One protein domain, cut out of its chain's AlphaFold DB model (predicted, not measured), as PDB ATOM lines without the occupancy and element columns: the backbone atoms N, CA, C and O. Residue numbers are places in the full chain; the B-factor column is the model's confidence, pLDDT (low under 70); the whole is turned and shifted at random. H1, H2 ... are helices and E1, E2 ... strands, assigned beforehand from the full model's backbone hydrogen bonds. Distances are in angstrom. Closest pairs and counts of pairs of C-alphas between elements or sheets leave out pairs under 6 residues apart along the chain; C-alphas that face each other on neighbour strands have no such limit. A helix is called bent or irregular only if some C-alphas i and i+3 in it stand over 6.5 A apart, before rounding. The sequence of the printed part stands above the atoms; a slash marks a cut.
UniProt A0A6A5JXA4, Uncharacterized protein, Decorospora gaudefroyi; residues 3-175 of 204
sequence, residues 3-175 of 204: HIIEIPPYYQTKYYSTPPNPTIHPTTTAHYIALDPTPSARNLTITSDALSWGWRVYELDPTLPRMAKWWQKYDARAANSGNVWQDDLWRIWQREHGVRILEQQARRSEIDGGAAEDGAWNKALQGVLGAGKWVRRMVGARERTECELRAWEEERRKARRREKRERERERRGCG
ATOM      1  N   HIS A   3     225.862 237.452 254.932       93.81
ATOM      2  CA  HIS A   3     226.310 236.192 254.340       93.81
ATOM      3  C   HIS A   3     226.300 236.295 252.817       93.81
ATOM      4  O   HIS A   3     225.295 236.663 252.218       93.81
ATOM      5  N   ILE A   4     227.416 235.959 252.180       94.94
ATOM      6  CA  ILE A   4     227.583 235.988 250.726       94.94
ATOM      7  C   ILE A   4     227.815 234.567 250.240       94.94
ATOM      8  O   ILE A   4     228.815 233.941 250.587       94.94
ATOM      9  N   ILE A   5     226.910 234.075 249.404       96.19
ATOM     10  CA  ILE A   5     227.005 232.753 248.794       96.19
ATOM     11  C   ILE A   5     227.678 232.895 247.432       96.19
ATOM     12  O   ILE A   5     227.207 233.632 246.566       96.19
ATOM     13  N   GLU A   6     228.780 232.181 247.229       96.44
ATOM     14  CA  GLU A   6     229.353 231.987 245.900       96.44
ATOM     15  C   GLU A   6     228.570 230.904 245.174       96.44
ATOM     16  O   GLU A   6     228.517 229.752 245.612       96.44
ATOM     17  N   ILE A   7     227.975 231.281 244.050       96.75
ATOM     18  CA  ILE A   7     227.138 230.379 243.277       96.75
ATOM     19  C   ILE A   7     228.027 229.351 242.578       96.75
ATOM     20  O   ILE A   7     228.990 229.742 241.909       96.75
ATOM     21  N   PRO A   8     227.726 228.047 242.683       94.81
ATOM     22  CA  PRO A   8     228.451 227.023 241.950       94.81
ATOM     23  C   PRO A   8     228.477 227.294 240.435       94.81
ATOM     24  O   PRO A   8     227.480 227.752 239.874       94.81
ATOM     25  N   PRO A   9     229.586 227.017 239.730       92.50
ATOM     26  CA  PRO A   9     229.701 227.175 238.280       92.50
ATOM     27  C   PRO A   9     228.579 226.506 237.481       92.50
ATOM     28  O   PRO A   9     228.072 227.099 236.534       92.50
ATOM     29  N   TYR A  10     228.120 225.328 237.907       90.81
ATOM     30  CA  TYR A  10     226.997 224.635 237.268       90.81
ATOM     31  C   TYR A  10     225.632 225.299 237.510       90.81
ATOM     32  O   TYR A  10     224.644 224.812 236.994       90.81
ATOM     33  N   TYR A  11     225.553 226.394 238.269       94.88
ATOM     34  CA  TYR A  11     224.366 227.249 238.397       94.88
ATOM     35  C   TYR A  11     224.585 228.661 237.836       94.88
ATOM     36  O   TYR A  11     223.701 229.515 237.917       94.88
ATOM     37  N   GLN A  12     225.747 228.936 237.244       94.88
ATOM     38  CA  GLN A  12     226.049 230.233 236.649       94.88
ATOM     39  C   GLN A  12     225.801 230.193 235.137       94.88
ATOM     40  O   GLN A  12     226.451 229.440 234.410       94.88
ATOM     41  N   THR A  13     224.921 231.068 234.640       93.19
ATOM     42  CA  THR A  13     224.506 231.114 233.224       93.19
ATOM     43  C   THR A  13     225.700 231.223 232.271       93.19
ATOM     44  O   THR A  13     225.688 230.631 231.197       93.19
ATOM     45  N   LYS A  14     226.765 231.926 232.682       93.06
ATOM     46  CA  LYS A  14     227.958 232.187 231.860       93.06
ATOM     47  C   LYS A  14     228.734 230.935 231.425       93.06
ATOM     48  O   LYS A  14     229.508 231.025 230.482       93.06
ATOM     49  N   TYR A  15     228.574 229.798 232.110       89.69
ATOM     50  CA  TYR A  15     229.259 228.549 231.744       89.69
ATOM     51  C   TYR A  15     228.509 227.735 230.684       89.69
ATOM     52  O   TYR A  15     229.006 226.701 230.243       89.69
ATOM     53  N   TYR A  16     227.335 228.197 230.253       86.12
ATOM     54  CA  TYR A  16     226.531 227.538 229.235       86.12
ATOM     55  C   TYR A  16     226.563 228.348 227.942       86.12
ATOM     56  O   TYR A  16     226.189 229.517 227.924       86.12
ATOM     57  N   SER A  17     226.942 227.704 226.835       85.50
ATOM     58  CA  SER A  17     226.860 228.304 225.494       85.50
ATOM     59  C   SER A  17     225.421 228.644 225.096       85.50
ATOM     60  O   SER A  17     225.180 229.568 224.326       85.50
ATOM     61  N   THR A  18     224.445 227.904 225.628       85.50
ATOM     62  CA  THR A  18     223.011 228.173 225.476       85.50
ATOM     63  C   THR A  18     222.325 228.069 226.841       85.50
ATOM     64  O   THR A  18     222.302 226.970 227.417       85.50
ATOM     65  N   PRO A  19     221.747 229.171 227.366       83.62
ATOM     66  CA  PRO A  19     221.189 229.221 228.714       83.62
ATOM     67  C   PRO A  19     220.146 228.134 229.001       83.62
ATOM     68  O   PRO A  19     219.267 227.892 228.160       83.62
ATOM     69  N   PRO A  20     220.226 227.460 230.165       83.88
ATOM     70  CA  PRO A  20     219.246 226.476 230.598       83.88
ATOM     71  C   PRO A  20     217.818 226.980 230.690       83.88
ATOM     72  O   PRO A  20     217.576 228.146 230.969       83.88
ATOM     73  N   ASN A  21     216.860 226.084 230.411       84.62
ATOM     74  CA  ASN A  21     215.461 226.382 230.688       84.62
ATOM     75  C   ASN A  21     215.341 226.530 232.215       84.62
ATOM     76  O   ASN A  21     215.587 225.541 232.914       84.62
ATOM     77  N   PRO A  22     214.967 227.713 232.729       83.19
ATOM     78  CA  PRO A  22     215.011 228.007 234.156       83.19
ATOM     79  C   PRO A  22     214.057 227.134 234.980       83.19
ATOM     80  O   PRO A  22     214.308 226.905 236.159       83.19
ATOM     81  N   THR A  23     212.999 226.594 234.367       80.25
ATOM     82  CA  THR A  23     212.069 225.656 235.016       80.25
ATOM     83  C   THR A  23     212.714 224.291 235.272       80.25
ATOM     84  O   THR A  23     212.337 223.580 236.197       80.25
ATOM     85  N   ILE A  24     213.694 223.916 234.447       80.56
ATOM     86  CA  ILE A  24     214.379 222.616 234.485       80.56
ATOM     87  C   ILE A  24     215.677 222.710 235.289       80.56
ATOM     88  O   ILE A  24     216.000 221.858 236.122       80.56
ATOM     89  N   HIS A  25     216.443 223.751 234.997       85.06
ATOM     90  CA  HIS A  25     217.741 224.028 235.569       85.06
ATOM     91  C   HIS A  25     217.821 225.559 235.726       85.06
ATOM     92  O   HIS A  25     218.107 226.260 234.757       85.06
ATOM     93  N   PRO A  26     217.493 226.096 236.911       91.69
ATOM     94  CA  PRO A  26     217.610 227.513 237.185       91.69
ATOM     95  C   PRO A  26     219.093 227.873 237.243       91.69
ATOM     96  O   PRO A  26     219.852 227.259 237.988       91.69
ATOM     97  N   THR A  27     219.498 228.864 236.459       94.44
ATOM     98  CA  THR A  27     220.807 229.514 236.574       94.44
ATOM     99  C   THR A  27     220.637 230.965 236.960       94.44
ATOM    100  O   THR A  27     219.567 231.545 236.800       94.44
ATOM    101  N   THR A  28     221.732 231.569 237.397       95.38
ATOM    102  CA  THR A  28     221.819 233.001 237.645       95.38
ATOM    103  C   THR A  28     223.004 233.620 236.912       95.38
ATOM    104  O   THR A  28     223.997 232.960 236.591       95.38
ATOM    105  N   THR A  29     222.907 234.915 236.630       94.25
ATOM    106  CA  THR A  29     224.022 235.713 236.100       94.25
ATOM    107  C   THR A  29     224.977 236.173 237.201       94.25
ATOM    108  O   THR A  29     226.107 236.569 236.906       94.25
ATOM    109  N   ALA A  30     224.554 236.107 238.466       94.56
ATOM    110  CA  ALA A  30     225.363 236.500 239.606       94.56
ATOM    111  C   ALA A  30     226.408 235.429 239.952       94.56
ATOM    112  O   ALA A  30     226.116 234.240 240.049       94.56
ATOM    113  N   HIS A  31     227.649 235.854 240.185       95.19
ATOM    114  CA  HIS A  31     228.677 234.957 240.722       95.19
ATOM    115  C   HIS A  31     228.585 234.831 242.250       95.19
ATOM    116  O   HIS A  31     228.843 233.763 242.802       95.19
ATOM    117  N   TYR A  32     228.184 235.917 242.909       95.38
ATOM    118  CA  TYR A  32     227.984 236.010 244.348       95.38
ATOM    119  C   TYR A  32     226.599 236.578 244.609       95.38
ATOM    120  O   TYR A  32     226.212 237.540 243.947       95.38
ATOM    121  N   ILE A  33     225.884 236.013 245.576       95.56
ATOM    122  CA  ILE A  33     224.598 236.535 246.034       95.56
ATOM    123  C   ILE A  33     224.695 236.735 247.541       95.56
ATOM    124  O   ILE A  33     224.898 235.789 248.301       95.56
ATOM    125  N   ALA A  34     224.601 237.991 247.962       94.31
ATOM    126  CA  ALA A  34     224.481 238.363 249.358       94.31
ATOM    127  C   ALA A  34     223.050 238.108 249.829       94.31
ATOM    128  O   ALA A  34     222.100 238.557 249.190       94.31
ATOM    129  N   LEU A  35     222.901 237.395 250.936       91.56
ATOM    130  CA  LEU A  35     221.632 237.262 251.634       91.56
ATOM    131  C   LEU A  35     221.308 238.570 252.357       91.56
ATOM    132  O   LEU A  35     222.211 239.276 252.806       91.56
ATOM    133  N   ASP A  36     220.019 238.883 252.466       81.81
ATOM    134  CA  ASP A  36     219.558 240.041 253.236       81.81
ATOM    135  C   ASP A  36     220.147 239.983 254.665       81.81
ATOM    136  O   ASP A  36     220.072 238.918 255.294       81.81
ATOM    137  N   PRO A  37     220.755 241.079 255.173       76.56
ATOM    138  CA  PRO A  37     221.275 241.149 256.540       76.56
ATOM    139  C   PRO A  37     220.213 240.874 257.606       76.56
ATOM    140  O   PRO A  37     220.565 240.525 258.734       76.56
ATOM    141  N   THR A  38     218.932 241.034 257.275       79.81
ATOM    142  CA  THR A  38     217.826 240.683 258.157       79.81
ATOM    143  C   THR A  38     217.743 239.157 258.269       79.81
ATOM    144  O   THR A  38     217.444 238.480 257.277       79.81
ATOM    145  N   PRO A  39     218.000 238.574 259.457       71.25
ATOM    146  CA  PRO A  39     217.989 237.131 259.621       71.25
ATOM    147  C   PRO A  39     216.561 236.608 259.451       71.25
ATOM    148  O   PRO A  39     215.716 236.737 260.332       71.25
ATOM    149  N   SER A  40     216.292 236.000 258.299       86.88
ATOM    150  CA  SER A  40     215.082 235.220 258.063       86.88
ATOM    151  C   SER A  40     215.386 233.733 258.236       86.88
ATOM    152  O   SER A  40     216.489 233.275 257.925       86.88
ATOM    153  N   ALA A  41     214.397 232.952 258.685       88.56
ATOM    154  CA  ALA A  41     214.532 231.494 258.776       88.56
ATOM    155  C   ALA A  41     214.978 230.885 257.433       88.56
ATOM    156  O   ALA A  41     215.822 229.996 257.399       88.56
ATOM    157  N   ARG A  42     214.487 231.441 256.317       89.94
ATOM    158  CA  ARG A  42     214.909 231.080 254.960       89.94
ATOM    159  C   ARG A  42     216.413 231.285 254.750       89.94
ATOM    160  O   ARG A  42     217.084 230.355 254.314       89.94
ATOM    161  N   ASN A  43     216.950 232.467 255.056       91.31
ATOM    162  CA  ASN A  43     218.365 232.783 254.822       91.31
ATOM    163  C   ASN A  43     219.295 231.904 255.669       91.31
ATOM    164  O   ASN A  43     220.336 231.459 255.181       91.31
ATOM    165  N   LEU A  44     218.897 231.605 256.910       91.81
ATOM    166  CA  LEU A  44     219.642 230.710 257.798       91.81
ATOM    167  C   LEU A  44     219.672 229.273 257.261       91.81
ATOM    168  O   LEU A  44     220.746 228.675 257.192       91.81
ATOM    169  N   THR A  45     218.529 228.744 256.812       94.31
ATOM    170  CA  THR A  45     218.454 227.405 256.210       94.31
ATOM    171  C   THR A  45     219.281 227.320 254.934       94.31
ATOM    172  O   THR A  45     220.091 226.407 254.804       94.31
ATOM    173  N   ILE A  46     219.154 228.294 254.023       94.56
ATOM    174  CA  ILE A  46     219.945 228.327 252.783       94.56
ATOM    175  C   ILE A  46     221.443 228.342 253.104       94.56
ATOM    176  O   ILE A  46     222.208 227.603 252.488       94.56
ATOM    177  N   THR A  47     221.865 229.151 254.078       94.69
ATOM    178  CA  THR A  47     223.272 229.243 254.493       94.69
ATOM    179  C   THR A  47     223.788 227.919 255.051       94.69
ATOM    180  O   THR A  47     224.843 227.440 254.629       94.69
ATOM    181  N   SER A  48     223.038 227.311 255.973       95.69
ATOM    182  CA  SER A  48     223.378 226.019 256.577       95.69
ATOM    183  C   SER A  48     223.469 224.913 255.523       95.69
ATOM    184  O   SER A  48     224.453 224.171 255.472       95.69
ATOM    185  N   ASP A  49     222.478 224.838 254.638       96.56
ATOM    186  CA  ASP A  49     222.432 223.865 253.552       96.56
ATOM    187  C   ASP A  49     223.605 224.054 252.588       96.56
ATOM    188  O   ASP A  49     224.343 223.101 252.336       96.56
ATOM    189  N   ALA A  50     223.848 225.284 252.126       95.88
ATOM    190  CA  ALA A  50     224.958 225.613 251.238       95.88
ATOM    191  C   ALA A  50     226.307 225.189 251.839       95.88
ATOM    192  O   ALA A  50     227.117 224.545 251.162       95.88
ATOM    193  N   LEU A  51     226.536 225.467 253.128       94.75
ATOM    194  CA  LEU A  51     227.725 225.000 253.846       94.75
ATOM    195  C   LEU A  51     227.816 223.467 253.871       94.75
ATOM    196  O   LEU A  51     228.882 222.913 253.590       94.75
ATOM    197  N   SER A  52     226.709 222.774 254.157       93.94
ATOM    198  CA  SER A  52     226.663 221.306 254.211       93.94
ATOM    199  C   SER A  52     226.952 220.651 252.852       93.94
ATOM    200  O   SER A  52     227.656 219.639 252.772       93.94
ATOM    201  N   TRP A  53     226.492 221.271 251.762       91.12
ATOM    202  CA  TRP A  53     226.754 220.838 250.388       91.12
ATOM    203  C   TRP A  53     228.195 221.145 249.959       91.12
ATOM    204  O   TRP A  53     228.718 220.564 249.003       91.12
ATOM    205  N   GLY A  54     228.888 222.003 250.710       90.25
ATOM    206  CA  GLY A  54     230.261 222.416 250.455       90.25
ATOM    207  C   GLY A  54     230.377 223.586 249.484       90.25
ATOM    208  O   GLY A  54     231.440 223.751 248.878       90.25
ATOM    209  N   TRP A  55     229.311 224.375 249.331       94.31
ATOM    210  CA  TRP A  55     229.378 225.677 248.676       94.31
ATOM    211  C   TRP A  55     230.196 226.643 249.531       94.31
ATOM    212  O   TRP A  55     230.442 226.418 250.721       94.31
ATOM    213  N   ARG A  56     230.662 227.727 248.910       94.69
ATOM    214  CA  ARG A  56     231.430 228.754 249.610       94.69
ATOM    215  C   ARG A  56     230.484 229.834 250.105       94.69
ATOM    216  O   ARG A  56     229.823 230.492 249.308       94.69
ATOM    217  N   VAL A  57     230.448 229.994 251.422       95.00
ATOM    218  CA  VAL A  57     229.754 231.088 252.095       95.00
ATOM    219  C   VAL A  57     230.801 231.946 252.788       95.00
ATOM    220  O   VAL A  57     231.644 231.427 253.521       95.00
ATOM    221  N   TYR A  58     230.761 233.245 252.527       93.56
ATOM    222  CA  TYR A  58     231.598 234.240 253.181       93.56
ATOM    223  C   TYR A  58     230.745 235.063 254.135       93.56
ATOM    224  O   TYR A  58     229.605 235.396 253.820       93.56
ATOM    225  N   GLU A  59     231.316 235.431 255.271       92.12
ATOM    226  CA  GLU A  59     230.708 236.397 256.176       92.12
ATOM    227  C   GLU A  59     231.439 237.726 256.026       92.12
ATOM    228  O   GLU A  59     232.671 237.782 256.065       92.12
ATOM    229  N   LEU A  60     230.682 238.795 255.809       88.00
ATOM    230  CA  LEU A  60     231.227 240.108 255.504       88.00
ATOM    231  C   LEU A  60     230.541 241.179 256.346       88.00
ATOM    232  O   LEU A  60     229.322 241.184 256.524       88.00
ATOM    233  N   ASP A  61     231.337 242.108 256.860       89.50
ATOM    234  CA  ASP A  61     230.836 243.332 257.468       89.50
ATOM    235  C   ASP A  61     230.946 244.478 256.444       89.50
ATOM    236  O   ASP A  61     232.063 244.896 256.113       89.50
ATOM    237  N   PRO A  62     229.814 244.976 255.904       84.69
ATOM    238  CA  PRO A  62     229.819 246.027 254.892       84.69
ATOM    239  C   PRO A  62     230.294 247.381 255.441       84.69
ATOM    240  O   PRO A  62     230.627 248.263 254.651       84.69
ATOM    241  N   THR A  63     230.365 247.546 256.768       86.56
ATOM    242  CA  THR A  63     230.845 248.780 257.408       86.56
ATOM    243  C   THR A  63     232.370 248.915 257.369       86.56
ATOM    244  O   THR A  63     232.902 250.016 257.524       86.56
ATOM    245  N   LEU A  64     233.100 247.824 257.103       87.38
ATOM    246  CA  LEU A  64     234.559 247.854 257.043       87.38
ATOM    247  C   LEU A  64     235.050 248.600 255.785       87.38
ATOM    248  O   LEU A  64     234.644 248.249 254.671       87.38
ATOM    249  N   PRO A  65     236.015 249.539 255.899       85.38
ATOM    250  CA  PRO A  65     236.449 250.389 254.781       85.38
ATOM    251  C   PRO A  65     236.909 249.624 253.533       85.38
ATOM    252  O   PRO A  65     236.670 250.047 252.402       85.38
ATOM    253  N   ARG A  66     237.556 248.468 253.728       84.12
ATOM    254  CA  ARG A  66     238.038 247.616 252.629       84.12
ATOM    255  C   ARG A  66     236.885 247.001 251.830       84.12
ATOM    256  O   ARG A  66     237.032 246.780 250.631       84.12
ATOM    257  N   MET A  67     235.770 246.705 252.494       85.94
ATOM    258  CA  MET A  67     234.620 246.008 251.919       85.94
ATOM    259  C   MET A  67     233.541 246.975 251.428       85.94
ATOM    260  O   MET A  67     232.840 246.650 250.474       85.94
ATOM    261  N   ALA A  68     233.466 248.183 251.993       87.81
ATOM    262  CA  ALA A  68     232.478 249.203 251.641       87.81
ATOM    263  C   ALA A  68     232.420 249.496 250.130       87.81
ATOM    264  O   ALA A  68     231.339 249.540 249.548       87.81
ATOM    265  N   LYS A  69     233.577 249.612 249.456       88.81
ATOM    266  CA  LYS A  69     233.631 249.841 247.996       88.81
ATOM    267  C   LYS A  69     233.057 248.677 247.187       88.81
ATOM    268  O   LYS A  69     232.433 248.899 246.154       88.81
ATOM    269  N   TRP A  70     233.307 247.440 247.618       88.12
ATOM    270  CA  TRP A  70     232.749 246.258 246.960       88.12
ATOM    271  C   TRP A  70     231.244 246.173 247.211       88.12
ATOM    272  O   TRP A  70     230.484 245.986 246.265       88.12
ATOM    273  N   TRP A  71     230.822 246.400 248.459       91.06
ATOM    274  CA  TRP A  71     229.420 246.380 248.860       91.06
ATOM    275  C   TRP A  71     228.590 247.414 248.100       91.06
ATOM    276  O   TRP A  71     227.569 247.055 247.537       91.06
ATOM    277  N   GLN A  72     229.067 248.655 247.970       90.38
ATOM    278  CA  GLN A  72     228.385 249.691 247.181       90.38
ATOM    279  C   GLN A  72     228.178 249.282 245.716       90.38
ATOM    280  O   GLN A  72     227.104 249.491 245.156       90.38
ATOM    281  N   LYS A  73     229.192 248.675 245.084       89.94
ATOM    282  CA  LYS A  73     229.072 248.177 243.703       89.94
ATOM    283  C   LYS A  73     228.093 247.012 243.601       89.94
ATOM    284  O   LYS A  73     227.332 246.938 242.637       89.94
ATOM    285  N   TYR A  74     228.144 246.097 244.566       91.44
ATOM    286  CA  TYR A  74     227.222 244.972 244.641       91.44
ATOM    287  C   TYR A  74     225.783 245.467 244.795       91.44
ATOM    288  O   TYR A  74     224.932 245.076 244.006       91.44
ATOM    289  N   ASP A  75     225.539 246.367 245.744       89.50
ATOM    290  CA  ASP A  75     224.221 246.901 246.077       89.50
ATOM    291  C   ASP A  75     223.597 247.643 244.888       89.50
ATOM    292  O   ASP A  75     222.469 247.355 244.499       89.50
ATOM    293  N   ALA A  76     224.377 248.479 244.191       90.12
ATOM    294  CA  ALA A  76     223.929 249.134 242.961       90.12
ATOM    295  C   ALA A  76     223.505 248.123 241.878       90.12
ATOM    296  O   ALA A  76     222.503 248.308 241.187       90.12
ATOM    297  N   ARG A  77     224.251 247.022 241.727       89.44
ATOM    298  CA  ARG A  77     223.936 245.980 240.742       89.44
ATOM    299  C   ARG A  77     222.753 245.108 241.175       89.44
ATOM    300  O   ARG A  77     221.950 244.716 240.327       89.44
ATOM    301  N   ALA A  78     222.626 244.832 242.470       87.38
ATOM    302  CA  ALA A  78     221.513 244.092 243.050       87.38
ATOM    303  C   ALA A  78     220.203 244.884 242.923       87.38
ATOM    304  O   ALA A  78     219.200 244.325 242.478       87.38
ATOM    305  N   ALA A  79     220.234 246.192 243.202       84.94
ATOM    306  CA  ALA A  79     219.104 247.101 243.025       84.94
ATOM    307  C   ALA A  79     218.618 247.130 241.567       84.94
ATOM    308  O   ALA A  79     217.431 246.944 241.305       84.94
ATOM    309  N   ASN A  80     219.544 247.239 240.606       87.25
ATOM    310  CA  ASN A  80     219.224 247.180 239.174       87.25
ATOM    311  C   ASN A  80     218.611 245.840 238.738       87.25
ATOM    312  O   ASN A  80     217.973 245.764 237.691       87.25
ATOM    313  N   SER A  81     218.812 244.781 239.522       83.75
ATOM    314  CA  SER A  81     218.291 243.446 239.233       83.75
ATOM    315  C   SER A  81     216.891 243.212 239.812       83.75
ATOM    316  O   SER A  81     216.351 242.133 239.605       83.75
ATOM    317  N   GLY A  82     216.291 244.163 240.539       80.12
ATOM    318  CA  GLY A  82     214.882 244.093 240.959       80.12
ATOM    319  C   GLY A  82     214.491 242.804 241.695       80.12
ATOM    320  O   GLY A  82     213.483 242.194 241.357       80.12
ATOM    321  N   ASN A  83     215.304 242.363 242.664       83.38
ATOM    322  CA  ASN A  83     215.172 241.103 243.424       83.38
ATOM    323  C   ASN A  83     215.399 239.789 242.654       83.38
ATOM    324  O   ASN A  83     215.418 238.729 243.285       83.38
ATOM    325  N   VAL A  84     215.689 239.826 241.348       90.25
ATOM    326  CA  VAL A  84     215.895 238.618 240.523       90.25
ATOM    327  C   VAL A  84     216.939 237.669 241.118       90.25
ATOM    328  O   VAL A  84     216.733 236.463 241.131       90.25
ATOM    329  N   TRP A  85     218.031 238.184 241.689       93.50
ATOM    330  CA  TRP A  85     219.070 237.330 242.278       93.50
ATOM    331  C   TRP A  85     218.588 236.537 243.500       93.50
ATOM    332  O   TRP A  85     218.969 235.380 243.664       93.50
ATOM    333  N   GLN A  86     217.732 237.112 244.347       91.81
ATOM    334  CA  GLN A  86     217.192 236.383 245.502       91.81
ATOM    335  C   GLN A  86     216.230 235.278 245.064       91.81
ATOM    336  O   GLN A  86     216.202 234.203 245.672       91.81
ATOM    337  N   ASP A  87     215.464 235.527 244.004       92.50
ATOM    338  CA  ASP A  87     214.556 234.544 243.420       92.50
ATOM    339  C   ASP A  87     215.318 233.433 242.692       92.50
ATOM    340  O   ASP A  87     214.984 232.255 242.841       92.50
ATOM    341  N   ASP A  88     216.382 233.774 241.966       94.38
ATOM    342  CA  ASP A  88     217.278 232.796 241.352       94.38
ATOM    343  C   ASP A  88     217.904 231.893 242.418       94.38
ATOM    344  O   ASP A  88     217.853 230.667 242.300       94.38
ATOM    345  N   LEU A  89     218.448 232.487 243.488       95.31
ATOM    346  CA  LEU A  89     219.042 231.746 244.599       95.31
ATOM    347  C   LEU A  89     218.027 230.801 245.243       95.31
ATOM    348  O   LEU A  89     218.366 229.663 245.566       95.31
ATOM    349  N   TRP A  90     216.778 231.244 245.398       93.94
ATOM    350  CA  TRP A  90     215.705 230.402 245.917       93.94
ATOM    351  C   TRP A  90     215.453 229.181 245.041       93.94
ATOM    352  O   TRP A  90     215.443 228.059 245.541       93.94
ATOM    353  N   ARG A  91     215.290 229.386 243.732       93.81
ATOM    354  CA  ARG A  91     215.028 228.307 242.768       93.81
ATOM    355  C   ARG A  91     216.197 227.328 242.700       93.81
ATOM    356  O   ARG A  91     215.990 226.115 242.670       93.81
ATOM    357  N   ILE A  92     217.420 227.856 242.708       95.19
ATOM    358  CA  ILE A  92     218.659 227.078 242.768       95.19
ATOM    359  C   ILE A  92     218.687 226.216 244.038       95.19
ATOM    360  O   ILE A  92     218.895 225.004 243.942       95.19
ATOM    361  N   TRP A  93     218.410 226.807 245.205       95.50
ATOM    362  CA  TRP A  93     218.362 226.088 246.479       95.50
ATOM    363  C   TRP A  93     217.283 225.000 246.481       95.50
ATOM    364  O   TRP A  93     217.587 223.859 246.817       95.50
ATOM    365  N   GLN A  94     216.058 225.298 246.032       92.81
ATOM    366  CA  GLN A  94     214.966 224.317 245.962       92.81
ATOM    367  C   GLN A  94     215.335 223.109 245.091       92.81
ATOM    368  O   GLN A  94     215.090 221.964 245.476       92.81
ATOM    369  N   ARG A  95     215.955 223.354 243.929       89.69
ATOM    370  CA  ARG A  95     216.402 222.280 243.034       89.69
ATOM    371  C   ARG A  95     217.489 221.428 243.675       89.69
ATOM    372  O   ARG A  95     217.369 220.207 243.659       89.69
ATOM    373  N   GLU A  96     218.544 222.045 244.208       90.69
ATOM    374  CA  GLU A  96     219.644 221.297 244.830       90.69
ATOM    375  C   GLU A  96     219.143 220.510 246.046       90.69
ATOM    376  O   GLU A  96     219.451 219.328 246.173       90.69
ATOM    377  N   HIS A  97     218.293 221.107 246.882       90.81
ATOM    378  CA  HIS A  97     217.690 220.430 248.027       90.81
ATOM    379  C   HIS A  97     216.883 219.192 247.592       90.81
ATOM    380  O   HIS A  97     217.060 218.107 248.148       90.81
ATOM    381  N   GLY A  98     216.074 219.308 246.530       85.81
ATOM    382  CA  GLY A  98     215.359 218.171 245.941       85.81
ATOM    383  C   GLY A  98     216.290 217.064 245.432       85.81
ATOM    384  O   GLY A  98     216.053 215.887 245.702       85.81
ATOM    385  N   VAL A  99     217.388 217.425 244.757       83.00
ATOM    386  CA  VAL A  99     218.419 216.464 244.317       83.00
ATOM    387  C   VAL A  99     219.031 215.732 245.514       83.00
ATOM    388  O   VAL A  99     219.149 214.509 245.485       83.00
ATOM    389  N   ARG A 100     219.364 216.444 246.594       83.81
ATOM    390  CA  ARG A 100     219.980 215.858 247.796       83.81
ATOM    391  C   ARG A 100     219.060 214.890 248.529       83.81
ATOM    392  O   ARG A 100     219.532 213.851 248.988       83.81
ATOM    393  N   ILE A 101     217.761 215.188 248.600       78.12
ATOM    394  CA  ILE A 101     216.765 214.261 249.158       78.12
ATOM    395  C   ILE A 101     216.762 212.952 248.361       78.12
ATOM    396  O   ILE A 101     216.825 211.873 248.952       78.12
ATOM    397  N   LEU A 102     216.737 213.039 247.028       74.50
ATOM    398  CA  LEU A 102     216.743 211.861 246.159       74.50
ATOM    399  C   LEU A 102     218.048 211.060 246.283       74.50
ATOM    400  O   LEU A 102     218.000 209.837 246.397       74.50
ATOM    401  N   GLU A 103     219.206 211.730 246.329       75.38
ATOM    402  CA  GLU A 103     220.505 211.080 246.571       75.38
ATOM    403  C   GLU A 103     220.529 210.343 247.918       75.38
ATOM    404  O   GLU A 103     221.035 209.223 248.010       75.38
ATOM    405  N   GLN A 104     219.979 210.952 248.973       77.19
ATOM    406  CA  GLN A 104     219.930 210.343 250.300       77.19
ATOM    407  C   GLN A 104     218.996 209.129 250.340       77.19
ATOM    408  O   GLN A 104     219.340 208.122 250.957       77.19
ATOM    409  N   GLN A 105     217.836 209.208 249.683       72.19
ATOM    410  CA  GLN A 105     216.901 208.086 249.568       72.19
ATOM    411  C   GLN A 105     217.521 206.922 248.793       72.19
ATOM    412  O   GLN A 105     217.476 205.796 249.277       72.19
ATOM    413  N   ALA A 106     218.164 207.191 247.652       70.31
ATOM    414  CA  ALA A 106     218.842 206.164 246.861       70.31
ATOM    415  C   ALA A 106     219.921 205.433 247.676       70.31
ATOM    416  O   ALA A 106     219.934 204.206 247.713       70.31
ATOM    417  N   ARG A 107     220.760 206.175 248.414       73.19
ATOM    418  CA  ARG A 107     221.789 205.581 249.284       73.19
ATOM    419  C   ARG A 107     221.208 204.716 250.396       73.19
ATOM    420  O   ARG A 107     221.781 203.683 250.710       73.19
ATOM    421  N   ARG A 108     220.098 205.132 251.015       73.25
ATOM    422  CA  ARG A 108     219.427 204.324 252.046       73.25
ATOM    423  C   ARG A 108     218.885 203.028 251.452       73.25
ATOM    424  O   ARG A 108     219.156 201.973 251.999       73.25
ATOM    425  N   SER A 109     218.241 203.090 250.289       66.06
ATOM    426  CA  SER A 109     217.735 201.897 249.602       66.06
ATOM    427  C   SER A 109     218.836 200.924 249.159       66.06
ATOM    428  O   SER A 109     218.601 199.721 249.145       66.06
ATOM    429  N   GLU A 110     220.031 201.413 248.808       63.84
ATOM    430  CA  GLU A 110     221.197 200.563 248.509       63.84
ATOM    431  C   GLU A 110     221.748 199.865 249.761       63.84
ATOM    432  O   GLU A 110     222.197 198.725 249.682       63.84
ATOM    433  N   ILE A 111     221.701 200.533 250.916       63.53
ATOM    434  CA  ILE A 111     222.175 199.998 252.201       63.53
ATOM    435  C   ILE A 111     221.146 199.029 252.811       63.53
ATOM    436  O   ILE A 111     221.529 197.994 253.351       63.53
ATOM    437  N   ASP A 112     219.854 199.328 252.674       57.97
ATOM    438  CA  ASP A 112     218.740 198.532 253.210       57.97
ATOM    439  C   ASP A 112     218.311 197.389 252.257       57.97
ATOM    440  O   ASP A 112     217.471 196.551 252.596       57.97
ATOM    441  N   GLY A 113     218.920 197.311 251.066       49.78
ATOM    442  CA  GLY A 113     218.691 196.326 250.000       49.78
ATOM    443  C   GLY A 113     219.180 194.902 250.289       49.78
ATOM    444  O   GLY A 113     219.563 194.184 249.369       49.78
ATOM    445  N   GLY A 114     219.157 194.493 251.558       47.09
ATOM    446  CA  GLY A 114     219.308 193.109 251.994       47.09
ATOM    447  C   GLY A 114     218.015 192.445 252.486       47.09
ATOM    448  O   GLY A 114     218.081 191.272 252.842       47.09
ATOM    449  N   ALA A 115     216.861 193.135 252.565       45.16
ATOM    450  CA  ALA A 115     215.712 192.562 253.289       45.16
ATOM    451  C   ALA A 115     214.284 193.061 252.940       45.16
ATOM    452  O   ALA A 115     213.424 193.023 253.818       45.16
ATOM    453  N   ALA A 116     213.967 193.517 251.721       45.00
ATOM    454  CA  ALA A 116     212.584 193.929 251.411       45.00
ATOM    455  C   ALA A 116     212.050 193.344 250.096       45.00
ATOM    456  O   ALA A 116     212.501 193.699 249.011       45.00
ATOM    457  N   GLU A 117     211.060 192.465 250.256       44.16
ATOM    458  CA  GLU A 117     210.357 191.650 249.267       44.16
ATOM    459  C   GLU A 117     209.903 192.402 247.995       44.16
ATOM    460  O   GLU A 117     209.387 193.526 248.024       44.16
ATOM    461  N   ASP A 118     210.034 191.695 246.871       45.09
ATOM    462  CA  ASP A 118     209.964 192.110 245.460       45.09
ATOM    463  C   ASP A 118     208.666 192.797 244.956       45.09
ATOM    464  O   ASP A 118     208.534 193.103 243.768       45.09
ATOM    465  N   GLY A 119     207.687 193.092 245.814       42.00
ATOM    466  CA  GLY A 119     206.384 193.649 245.406       42.00
ATOM    467  C   GLY A 119     206.226 195.161 245.608       42.00
ATOM    468  O   GLY A 119     205.738 195.874 244.726       42.00
ATOM    469  N   ALA A 120     206.654 195.680 246.764       48.66
ATOM    470  CA  ALA A 120     206.585 197.113 247.082       48.66
ATOM    471  C   ALA A 120     207.705 197.901 246.387       48.66
ATOM    472  O   ALA A 120     207.508 199.056 245.991       48.66
ATOM    473  N   TRP A 121     208.839 197.226 246.164       45.34
ATOM    474  CA  TRP A 121     209.998 197.746 245.452       45.34
ATOM    475  C   TRP A 121     209.614 198.258 244.072       45.34
ATOM    476  O   TRP A 121     209.944 199.388 243.768       45.34
ATOM    477  N   ASN A 122     208.817 197.536 243.278       41.97
ATOM    478  CA  ASN A 122     208.448 197.976 241.927       41.97
ATOM    479  C   ASN A 122     207.457 199.152 241.879       41.97
ATOM    480  O   ASN A 122     207.478 199.899 240.908       41.97
ATOM    481  N   LYS A 123     206.617 199.378 242.901       47.47
ATOM    482  CA  LYS A 123     205.736 200.566 242.964       47.47
ATOM    483  C   LYS A 123     206.465 201.796 243.503       47.47
ATOM    484  O   LYS A 123     206.284 202.882 242.956       47.47
ATOM    485  N   ALA A 124     207.334 201.625 244.501       48.28
ATOM    486  CA  ALA A 124     208.234 202.679 244.959       48.28
ATOM    487  C   ALA A 124     209.258 203.023 243.870       48.28
ATOM    488  O   ALA A 124     209.422 204.195 243.554       48.28
ATOM    489  N   LEU A 125     209.839 202.026 243.189       43.25
ATOM    490  CA  LEU A 125     210.636 202.231 241.983       43.25
ATOM    491  C   LEU A 125     209.805 202.749 240.833       43.25
ATOM    492  O   LEU A 125     210.358 203.515 240.094       43.25
ATOM    493  N   GLN A 126     208.531 202.438 240.611       43.59
ATOM    494  CA  GLN A 126     207.788 203.110 239.532       43.59
ATOM    495  C   GLN A 126     207.418 204.555 239.887       43.59
ATOM    496  O   GLN A 126     207.363 205.388 238.988       43.59
ATOM    497  N   GLY A 127     207.266 204.896 241.168       46.66
ATOM    498  CA  GLY A 127     207.192 206.284 241.634       46.66
ATOM    499  C   GLY A 127     208.534 207.016 241.507       46.66
ATOM    500  O   GLY A 127     208.582 208.139 241.015       46.66
ATOM    501  N   VAL A 128     209.641 206.343 241.840       46.16
ATOM    502  CA  VAL A 128     211.028 206.853 241.830       46.16
ATOM    503  C   VAL A 128     211.715 206.714 240.463       46.16
ATOM    504  O   VAL A 128     212.642 207.451 240.180       46.16
ATOM    505  N   LEU A 129     211.242 205.850 239.565       39.78
ATOM    506  CA  LEU A 129     211.575 205.700 238.134       39.78
ATOM    507  C   LEU A 129     210.547 206.429 237.274       39.78
ATOM    508  O   LEU A 129     210.816 206.661 236.107       39.78
ATOM    509  N   GLY A 130     209.394 206.816 237.809       42.66
ATOM    510  CA  GLY A 130     208.527 207.849 237.250       42.66
ATOM    511  C   GLY A 130     209.169 209.213 237.478       42.66
ATOM    512  O   GLY A 130     209.446 209.925 236.515       42.66
ATOM    513  N   ALA A 131     209.572 209.495 238.721       46.00
ATOM    514  CA  ALA A 131     210.474 210.593 239.064       46.00
ATOM    515  C   ALA A 131     211.861 210.407 238.437       46.00
ATOM    516  O   ALA A 131     212.495 211.374 238.066       46.00
ATOM    517  N   GLY A 132     212.310 209.173 238.226       41.97
ATOM    518  CA  GLY A 132     213.607 208.822 237.654       41.97
ATOM    519  C   GLY A 132     213.606 208.796 236.133       41.97
ATOM    520  O   GLY A 132     214.669 208.925 235.550       41.97
ATOM    521  N   LYS A 133     212.441 208.670 235.486       41.66
ATOM    522  CA  LYS A 133     212.192 208.990 234.077       41.66
ATOM    523  C   LYS A 133     211.964 210.479 233.929       41.66
ATOM    524  O   LYS A 133     212.340 210.987 232.899       41.66
ATOM    525  N   TRP A 134     211.406 211.191 234.905       44.59
ATOM    526  CA  TRP A 134     211.339 212.653 234.875       44.59
ATOM    527  C   TRP A 134     212.733 213.275 235.047       44.59
ATOM    528  O   TRP A 134     213.130 214.087 234.223       44.59
ATOM    529  N   VAL A 135     213.529 212.773 235.998       45.69
ATOM    530  CA  VAL A 135     214.962 213.035 236.154       45.69
ATOM    531  C   VAL A 135     215.674 212.570 234.887       45.69
ATOM    532  O   VAL A 135     216.062 213.447 234.144       45.69
ATOM    533  N   ARG A 136     215.705 211.282 234.495       43.00
ATOM    534  CA  ARG A 136     216.367 210.817 233.242       43.00
ATOM    535  C   ARG A 136     215.915 211.526 231.954       43.00
ATOM    536  O   ARG A 136     216.708 211.632 231.031       43.00
ATOM    537  N   ARG A 137     214.671 212.011 231.850       45.19
ATOM    538  CA  ARG A 137     214.140 212.721 230.664       45.19
ATOM    539  C   ARG A 137     214.400 214.236 230.717       45.19
ATOM    540  O   ARG A 137     214.459 214.848 229.659       45.19
ATOM    541  N   MET A 138     214.657 214.828 231.890       44.66
ATOM    542  CA  MET A 138     215.311 216.149 232.024       44.66
ATOM    543  C   MET A 138     216.824 216.088 231.730       44.66
ATOM    544  O   MET A 138     217.477 217.118 231.573       44.66
ATOM    545  N   VAL A 139     217.369 214.873 231.652       47.97
ATOM    546  CA  VAL A 139     218.781 214.512 231.826       47.97
ATOM    547  C   VAL A 139     219.291 213.806 230.549       47.97
ATOM    548  O   VAL A 139     219.856 212.730 230.596       47.97
ATOM    549  N   GLY A 140     218.978 214.341 229.358       46.81
ATOM    550  CA  GLY A 140     219.152 213.600 228.086       46.81
ATOM    551  C   GLY A 140     220.195 214.120 227.088       46.81
ATOM    552  O   GLY A 140     220.383 213.522 226.036       46.81
ATOM    553  N   ALA A 141     220.856 215.242 227.365       44.34
ATOM    554  CA  ALA A 141     221.906 215.819 226.500       44.34
ATOM    555  C   ALA A 141     222.599 217.004 227.184       44.34
ATOM    556  O   ALA A 141     223.780 217.263 226.956       44.34
ATOM    557  N   ARG A 142     221.845 217.714 228.034       51.34
ATOM    558  CA  ARG A 142     222.259 218.923 228.749       51.34
ATOM    559  C   ARG A 142     223.014 218.645 230.048       51.34
ATOM    560  O   ARG A 142     223.722 219.531 230.523       51.34
ATOM    561  N   GLU A 143     222.920 217.431 230.597       60.62
ATOM    562  CA  GLU A 143     223.725 217.055 231.762       60.62
ATOM    563  C   GLU A 143     225.089 216.498 231.436       60.62
ATOM    564  O   GLU A 143     225.844 216.293 232.365       60.62
ATOM    565  N   ARG A 144     225.520 216.440 230.173       63.66
ATOM    566  CA  ARG A 144     226.969 216.402 229.941       63.66
ATOM    567  C   ARG A 144     227.629 217.659 230.486       63.66
ATOM    568  O   ARG A 144     228.453 217.548 231.376       63.66
ATOM    569  N   THR A 145     227.163 218.845 230.099       70.19
ATOM    570  CA  THR A 145     227.728 220.101 230.613       70.19
ATOM    571  C   THR A 145     227.470 220.289 232.111       70.19
ATOM    572  O   THR A 145     228.383 220.666 232.833       70.19
ATOM    573  N   GLU A 146     226.262 220.003 232.624       74.19
ATOM    574  CA  GLU A 146     226.020 220.082 234.079       74.19
ATOM    575  C   GLU A 146     226.862 219.057 234.861       74.19
ATOM    576  O   GLU A 146     227.464 219.433 235.864       74.19
ATOM    577  N   CYS A 147     226.952 217.796 234.425       75.56
ATOM    578  CA  CYS A 147     227.777 216.789 235.098       75.56
ATOM    579  C   CYS A 147     229.265 217.094 234.965       75.56
ATOM    580  O   CYS A 147     229.979 216.916 235.942       75.56
ATOM    581  N   GLU A 148     229.736 217.581 233.818       81.56
ATOM    582  CA  GLU A 148     231.116 218.035 233.623       81.56
ATOM    583  C   GLU A 148     231.439 219.185 234.576       81.56
ATOM    584  O   GLU A 148     232.450 219.134 235.270       81.56
ATOM    585  N   LEU A 149     230.561 220.188 234.685       84.88
ATOM    586  CA  LEU A 149     230.751 221.313 235.603       84.88
ATOM    587  C   LEU A 149     230.679 220.874 237.073       84.88
ATOM    588  O   LEU A 149     231.510 221.310 237.871       84.88
ATOM    589  N   ARG A 150     229.738 219.990 237.437       82.75
ATOM    590  CA  ARG A 150     229.648 219.408 238.789       82.75
ATOM    591  C   ARG A 150     230.880 218.556 239.111       82.75
ATOM    592  O   ARG A 150     231.416 218.665 240.211       82.75
ATOM    593  N   ALA A 151     231.352 217.734 238.174       82.12
ATOM    594  CA  ALA A 151     232.538 216.896 238.332       82.12
ATOM    595  C   ALA A 151     233.800 217.751 238.465       82.12
ATOM    596  O   ALA A 151     234.568 217.557 239.404       82.12
ATOM    597  N   TRP A 152     233.963 218.751 237.599       83.50
ATOM    598  CA  TRP A 152     235.056 219.715 237.664       83.50
ATOM    599  C   TRP A 152     235.070 220.472 238.995       83.50
ATOM    600  O   TRP A 152     236.119 220.632 239.624       83.50
ATOM    601  N   GLU A 153     233.911 220.917 239.482       84.75
ATOM    602  CA  GLU A 153     233.829 221.580 240.779       84.75
ATOM    603  C   GLU A 153     234.150 220.636 241.940       84.75
ATOM    604  O   GLU A 153     234.865 221.022 242.872       84.75
ATOM    605  N   GLU A 154     233.675 219.395 241.876       84.62
ATOM    606  CA  GLU A 154     233.958 218.355 242.858       84.62
ATOM    607  C   GLU A 154     235.455 218.008 242.895       84.62
ATOM    608  O   GLU A 154     236.038 217.882 243.976       84.62
ATOM    609  N   GLU A 155     236.115 217.924 241.741       85.81
ATOM    610  CA  GLU A 155     237.567 217.772 241.631       85.81
ATOM    611  C   GLU A 155     238.301 218.971 242.225       85.81
ATOM    612  O   GLU A 155     239.180 218.801 243.075       85.81
ATOM    613  N   ARG A 156     237.889 220.193 241.876       84.75
ATOM    614  CA  ARG A 156     238.462 221.425 242.430       84.75
ATOM    615  C   ARG A 156     238.280 221.485 243.951       84.75
ATOM    616  O   ARG A 156     239.164 221.948 244.674       84.75
ATOM    617  N   ARG A 157     237.156 220.984 244.470       83.62
ATOM    618  CA  ARG A 157     236.877 220.860 245.908       83.62
ATOM    619  C   ARG A 157     237.785 219.826 246.568       83.62
ATOM    620  O   ARG A 157     238.353 220.110 247.625       83.62
ATOM    621  N   LYS A 158     237.957 218.650 245.956       86.38
ATOM    622  CA  LYS A 158     238.879 217.603 246.425       86.38
ATOM    623  C   LYS A 158     240.326 218.098 246.433       86.38
ATOM    624  O   LYS A 158     241.010 217.883 247.432       86.38
ATOM    625  N   ALA A 159     240.761 218.809 245.394       85.31
ATOM    626  CA  ALA A 159     242.093 219.405 245.300       85.31
ATOM    627  C   ALA A 159     242.354 220.392 246.447       85.31
ATOM    628  O   ALA A 159     243.309 220.210 247.197       85.31
ATOM    629  N   ARG A 160     241.438 221.342 246.694       84.44
ATOM    630  CA  ARG A 160     241.540 222.278 247.832       84.44
ATOM    631  C   ARG A 160     241.614 221.567 249.185       84.44
ATOM    632  O   ARG A 160     242.347 221.983 250.076       84.44
ATOM    633  N   ARG A 161     240.841 220.490 249.365       86.31
ATOM    634  CA  ARG A 161     240.882 219.687 250.600       86.31
ATOM    635  C   ARG A 161     242.212 218.955 250.764       86.31
ATOM    636  O   ARG A 161     242.689 218.859 251.890       86.31
ATOM    637  N   ARG A 162     242.794 218.439 249.676       87.38
ATOM    638  CA  ARG A 162     244.127 217.815 249.689       87.38
ATOM    639  C   ARG A 162     245.200 218.837 250.056       87.38
ATOM    640  O   ARG A 162     245.910 218.605 251.024       87.38
ATOM    641  N   GLU A 163     245.212 219.989 249.392       88.69
ATOM    642  CA  GLU A 163     246.155 221.080 249.669       88.69
ATOM    643  C   GLU A 163     246.051 221.577 251.121       88.69
ATOM    644  O   GLU A 163     247.054 221.729 251.812       88.69
ATOM    645  N   LYS A 164     244.830 221.772 251.644       87.00
ATOM    646  CA  LYS A 164     244.639 222.168 253.048       87.00
ATOM    647  C   LYS A 164     245.222 221.132 254.017       87.00
ATOM    648  O   LYS A 164     245.886 221.506 254.979       87.00
ATOM    649  N   ARG A 165     244.988 219.839 253.761       87.31
ATOM    650  CA  ARG A 165     245.537 218.743 254.578       87.31
ATOM    651  C   ARG A 165     247.059 218.683 254.501       87.31
ATOM    652  O   ARG A 165     247.690 218.369 255.501       87.31
ATOM    653  N   GLU A 166     247.636 218.968 253.341       87.12
ATOM    654  CA  GLU A 166     249.085 219.027 253.145       87.12
ATOM    655  C   GLU A 166     249.707 220.177 253.941       87.12
ATOM    656  O   GLU A 166     250.567 219.929 254.778       87.12
ATOM    657  N   ARG A 167     249.159 221.394 253.835       86.94
ATOM    658  CA  ARG A 167     249.597 222.544 254.647       86.94
ATOM    659  C   ARG A 167     249.461 222.292 256.152       86.94
ATOM    660  O   ARG A 167     250.297 222.718 256.944       86.94
ATOM    661  N   GLU A 168     248.396 221.617 256.581       86.88
ATOM    662  CA  GLU A 168     248.228 221.224 257.986       86.88
ATOM    663  C   GLU A 168     249.255 220.169 258.418       86.88
ATOM    664  O   GLU A 168     249.746 220.228 259.547       86.88
ATOM    665  N   ARG A 169     249.610 219.226 257.536       84.88
ATOM    666  CA  ARG A 169     250.682 218.252 257.780       84.88
ATOM    667  C   ARG A 169     252.044 218.923 257.859       84.88
ATOM    668  O   ARG A 169     252.771 218.603 258.784       84.88
ATOM    669  N   GLU A 170     252.366 219.869 256.985       85.38
ATOM    670  CA  GLU A 170     253.612 220.649 257.049       85.38
ATOM    671  C   GLU A 170     253.710 221.443 258.356       85.38
ATOM    672  O   GLU A 170     254.726 221.396 259.048       85.38
ATOM    673  N   ARG A 171     252.615 222.098 258.764       82.12
ATOM    674  CA  ARG A 171     252.543 222.810 260.050       82.12
ATOM    675  C   ARG A 171     252.757 221.891 261.251       82.12
ATOM    676  O   ARG A 171     253.352 222.317 262.234       82.12
ATOM    677  N   ARG A 172     252.270 220.649 261.189       79.31
ATOM    678  CA  ARG A 172     252.469 219.648 262.251       79.31
ATOM    679  C   ARG A 172     253.843 218.969 262.165       79.31
ATOM    680  O   ARG A 172     254.417 218.649 263.199       79.31
ATOM    681  N   GLY A 173     254.378 218.780 260.961       64.31
ATOM    682  CA  GLY A 173     255.665 218.139 260.683       64.31
ATOM    683  C   GLY A 173     256.869 219.015 261.032       64.31
ATOM    684  O   GLY A 173     257.863 218.503 261.533       64.31
ATOM    685  N   CYS A 174     256.757 220.340 260.894       52.09
ATOM    686  CA  CYS A 174     257.791 221.287 261.334       52.09
ATOM    687  C   CYS A 174     257.811 221.549 262.855       52.09
ATOM    688  O   CYS A 174     258.634 222.330 263.323       52.09
ATOM    689  N   GLY A 175     256.954 220.892 263.647       52.03
ATOM    690  CA  GLY A 175     256.960 220.985 265.116       52.03
ATOM    691  C   GLY A 175     258.019 220.124 265.820       52.03
ATOM    692  O   GLY A 175     258.079 220.130 267.044       52.03
TER     693      GLY A 175
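What this domain is: This is residues 3 to 175 of the 204 residues of an uncharacterized protein of Decorospora gaudefroyi (UniProt A0A6A5JXA4). A small three-stranded sheet, with H1 and residues 85 to 89 of the long helix H3 packed on it, makes a head; H3 runs on past it, H4 folds back from H3's far end, and residues 158 to 175, mostly H5, stick out as an arm. The printed part has 173 residues, with three named strands and five named helices in the order E1 E2 H1 E3 H2 H3 H4 H5. The sheet, in order E2 E1 E3, is antiparallel. The class is mostly helix; the whole is loose, with a radius of gyration of the C-alphas of 20.0 A and spans of 65 by 54 by 35 A.

How they stand to each other: Inner strand E1, residues 3 to 6, forms a hairpin with E2, residues 32 to 34, with N 5 and O 33 at 2.9 A; on E1's other side is E3, residues 56 to 60, with N 4 and O 58 at 2.8 A, both within hydrogen-bond range. H1, residues 41 to 53, lies over E1 and E3 at a height over the sheet of 10.1 A; its closest C-alphas to E3 are Leu 51 and Val 57, 6.7 A. E2, H1 and E3 make a split strand-helix-strand unit, E1 between its strands, with a right-handed crossover. H2, residues 65 to 80, only grazes the sheet and is irregular, only just: C-alphas 66 and 69 are 6.8 A apart. H3, residues 84 to 111, and H1 form two layers with the sheet, helices on one face; H3's closest C-alphas to E2 are Trp 85 and Ile 33, 6.7 A. H4, residues 120 to 138, kinked by 32 degrees near residue 128, is near H3, with 7 pairs of C-alphas within 10 A. H5, residues 143 to 173, touches no helix. Every O i to N i+4 pair is within hydrogen-bond range in H1, H3, H4 and H5, and 10 of 12 in H2.

Where its parts are: E1 begins at C-alpha 3, (226.310, 236.192, 254.340). H3 is 40.8 A long and ends at C-alpha 111, (222.175, 199.998, 252.201). H4 is 25.8 A long; H5, 43.1 A, ends at C-alpha 173, (255.665, 218.139, 260.683).

The domain as a whole: The C-alphas farthest apart, Pro 65 and Gly 119, are 64.9 A apart. The printed part has no cut; the link E1 to E2 is long. Residues 109 to 144 and 173 to 175 have pLDDT under 70.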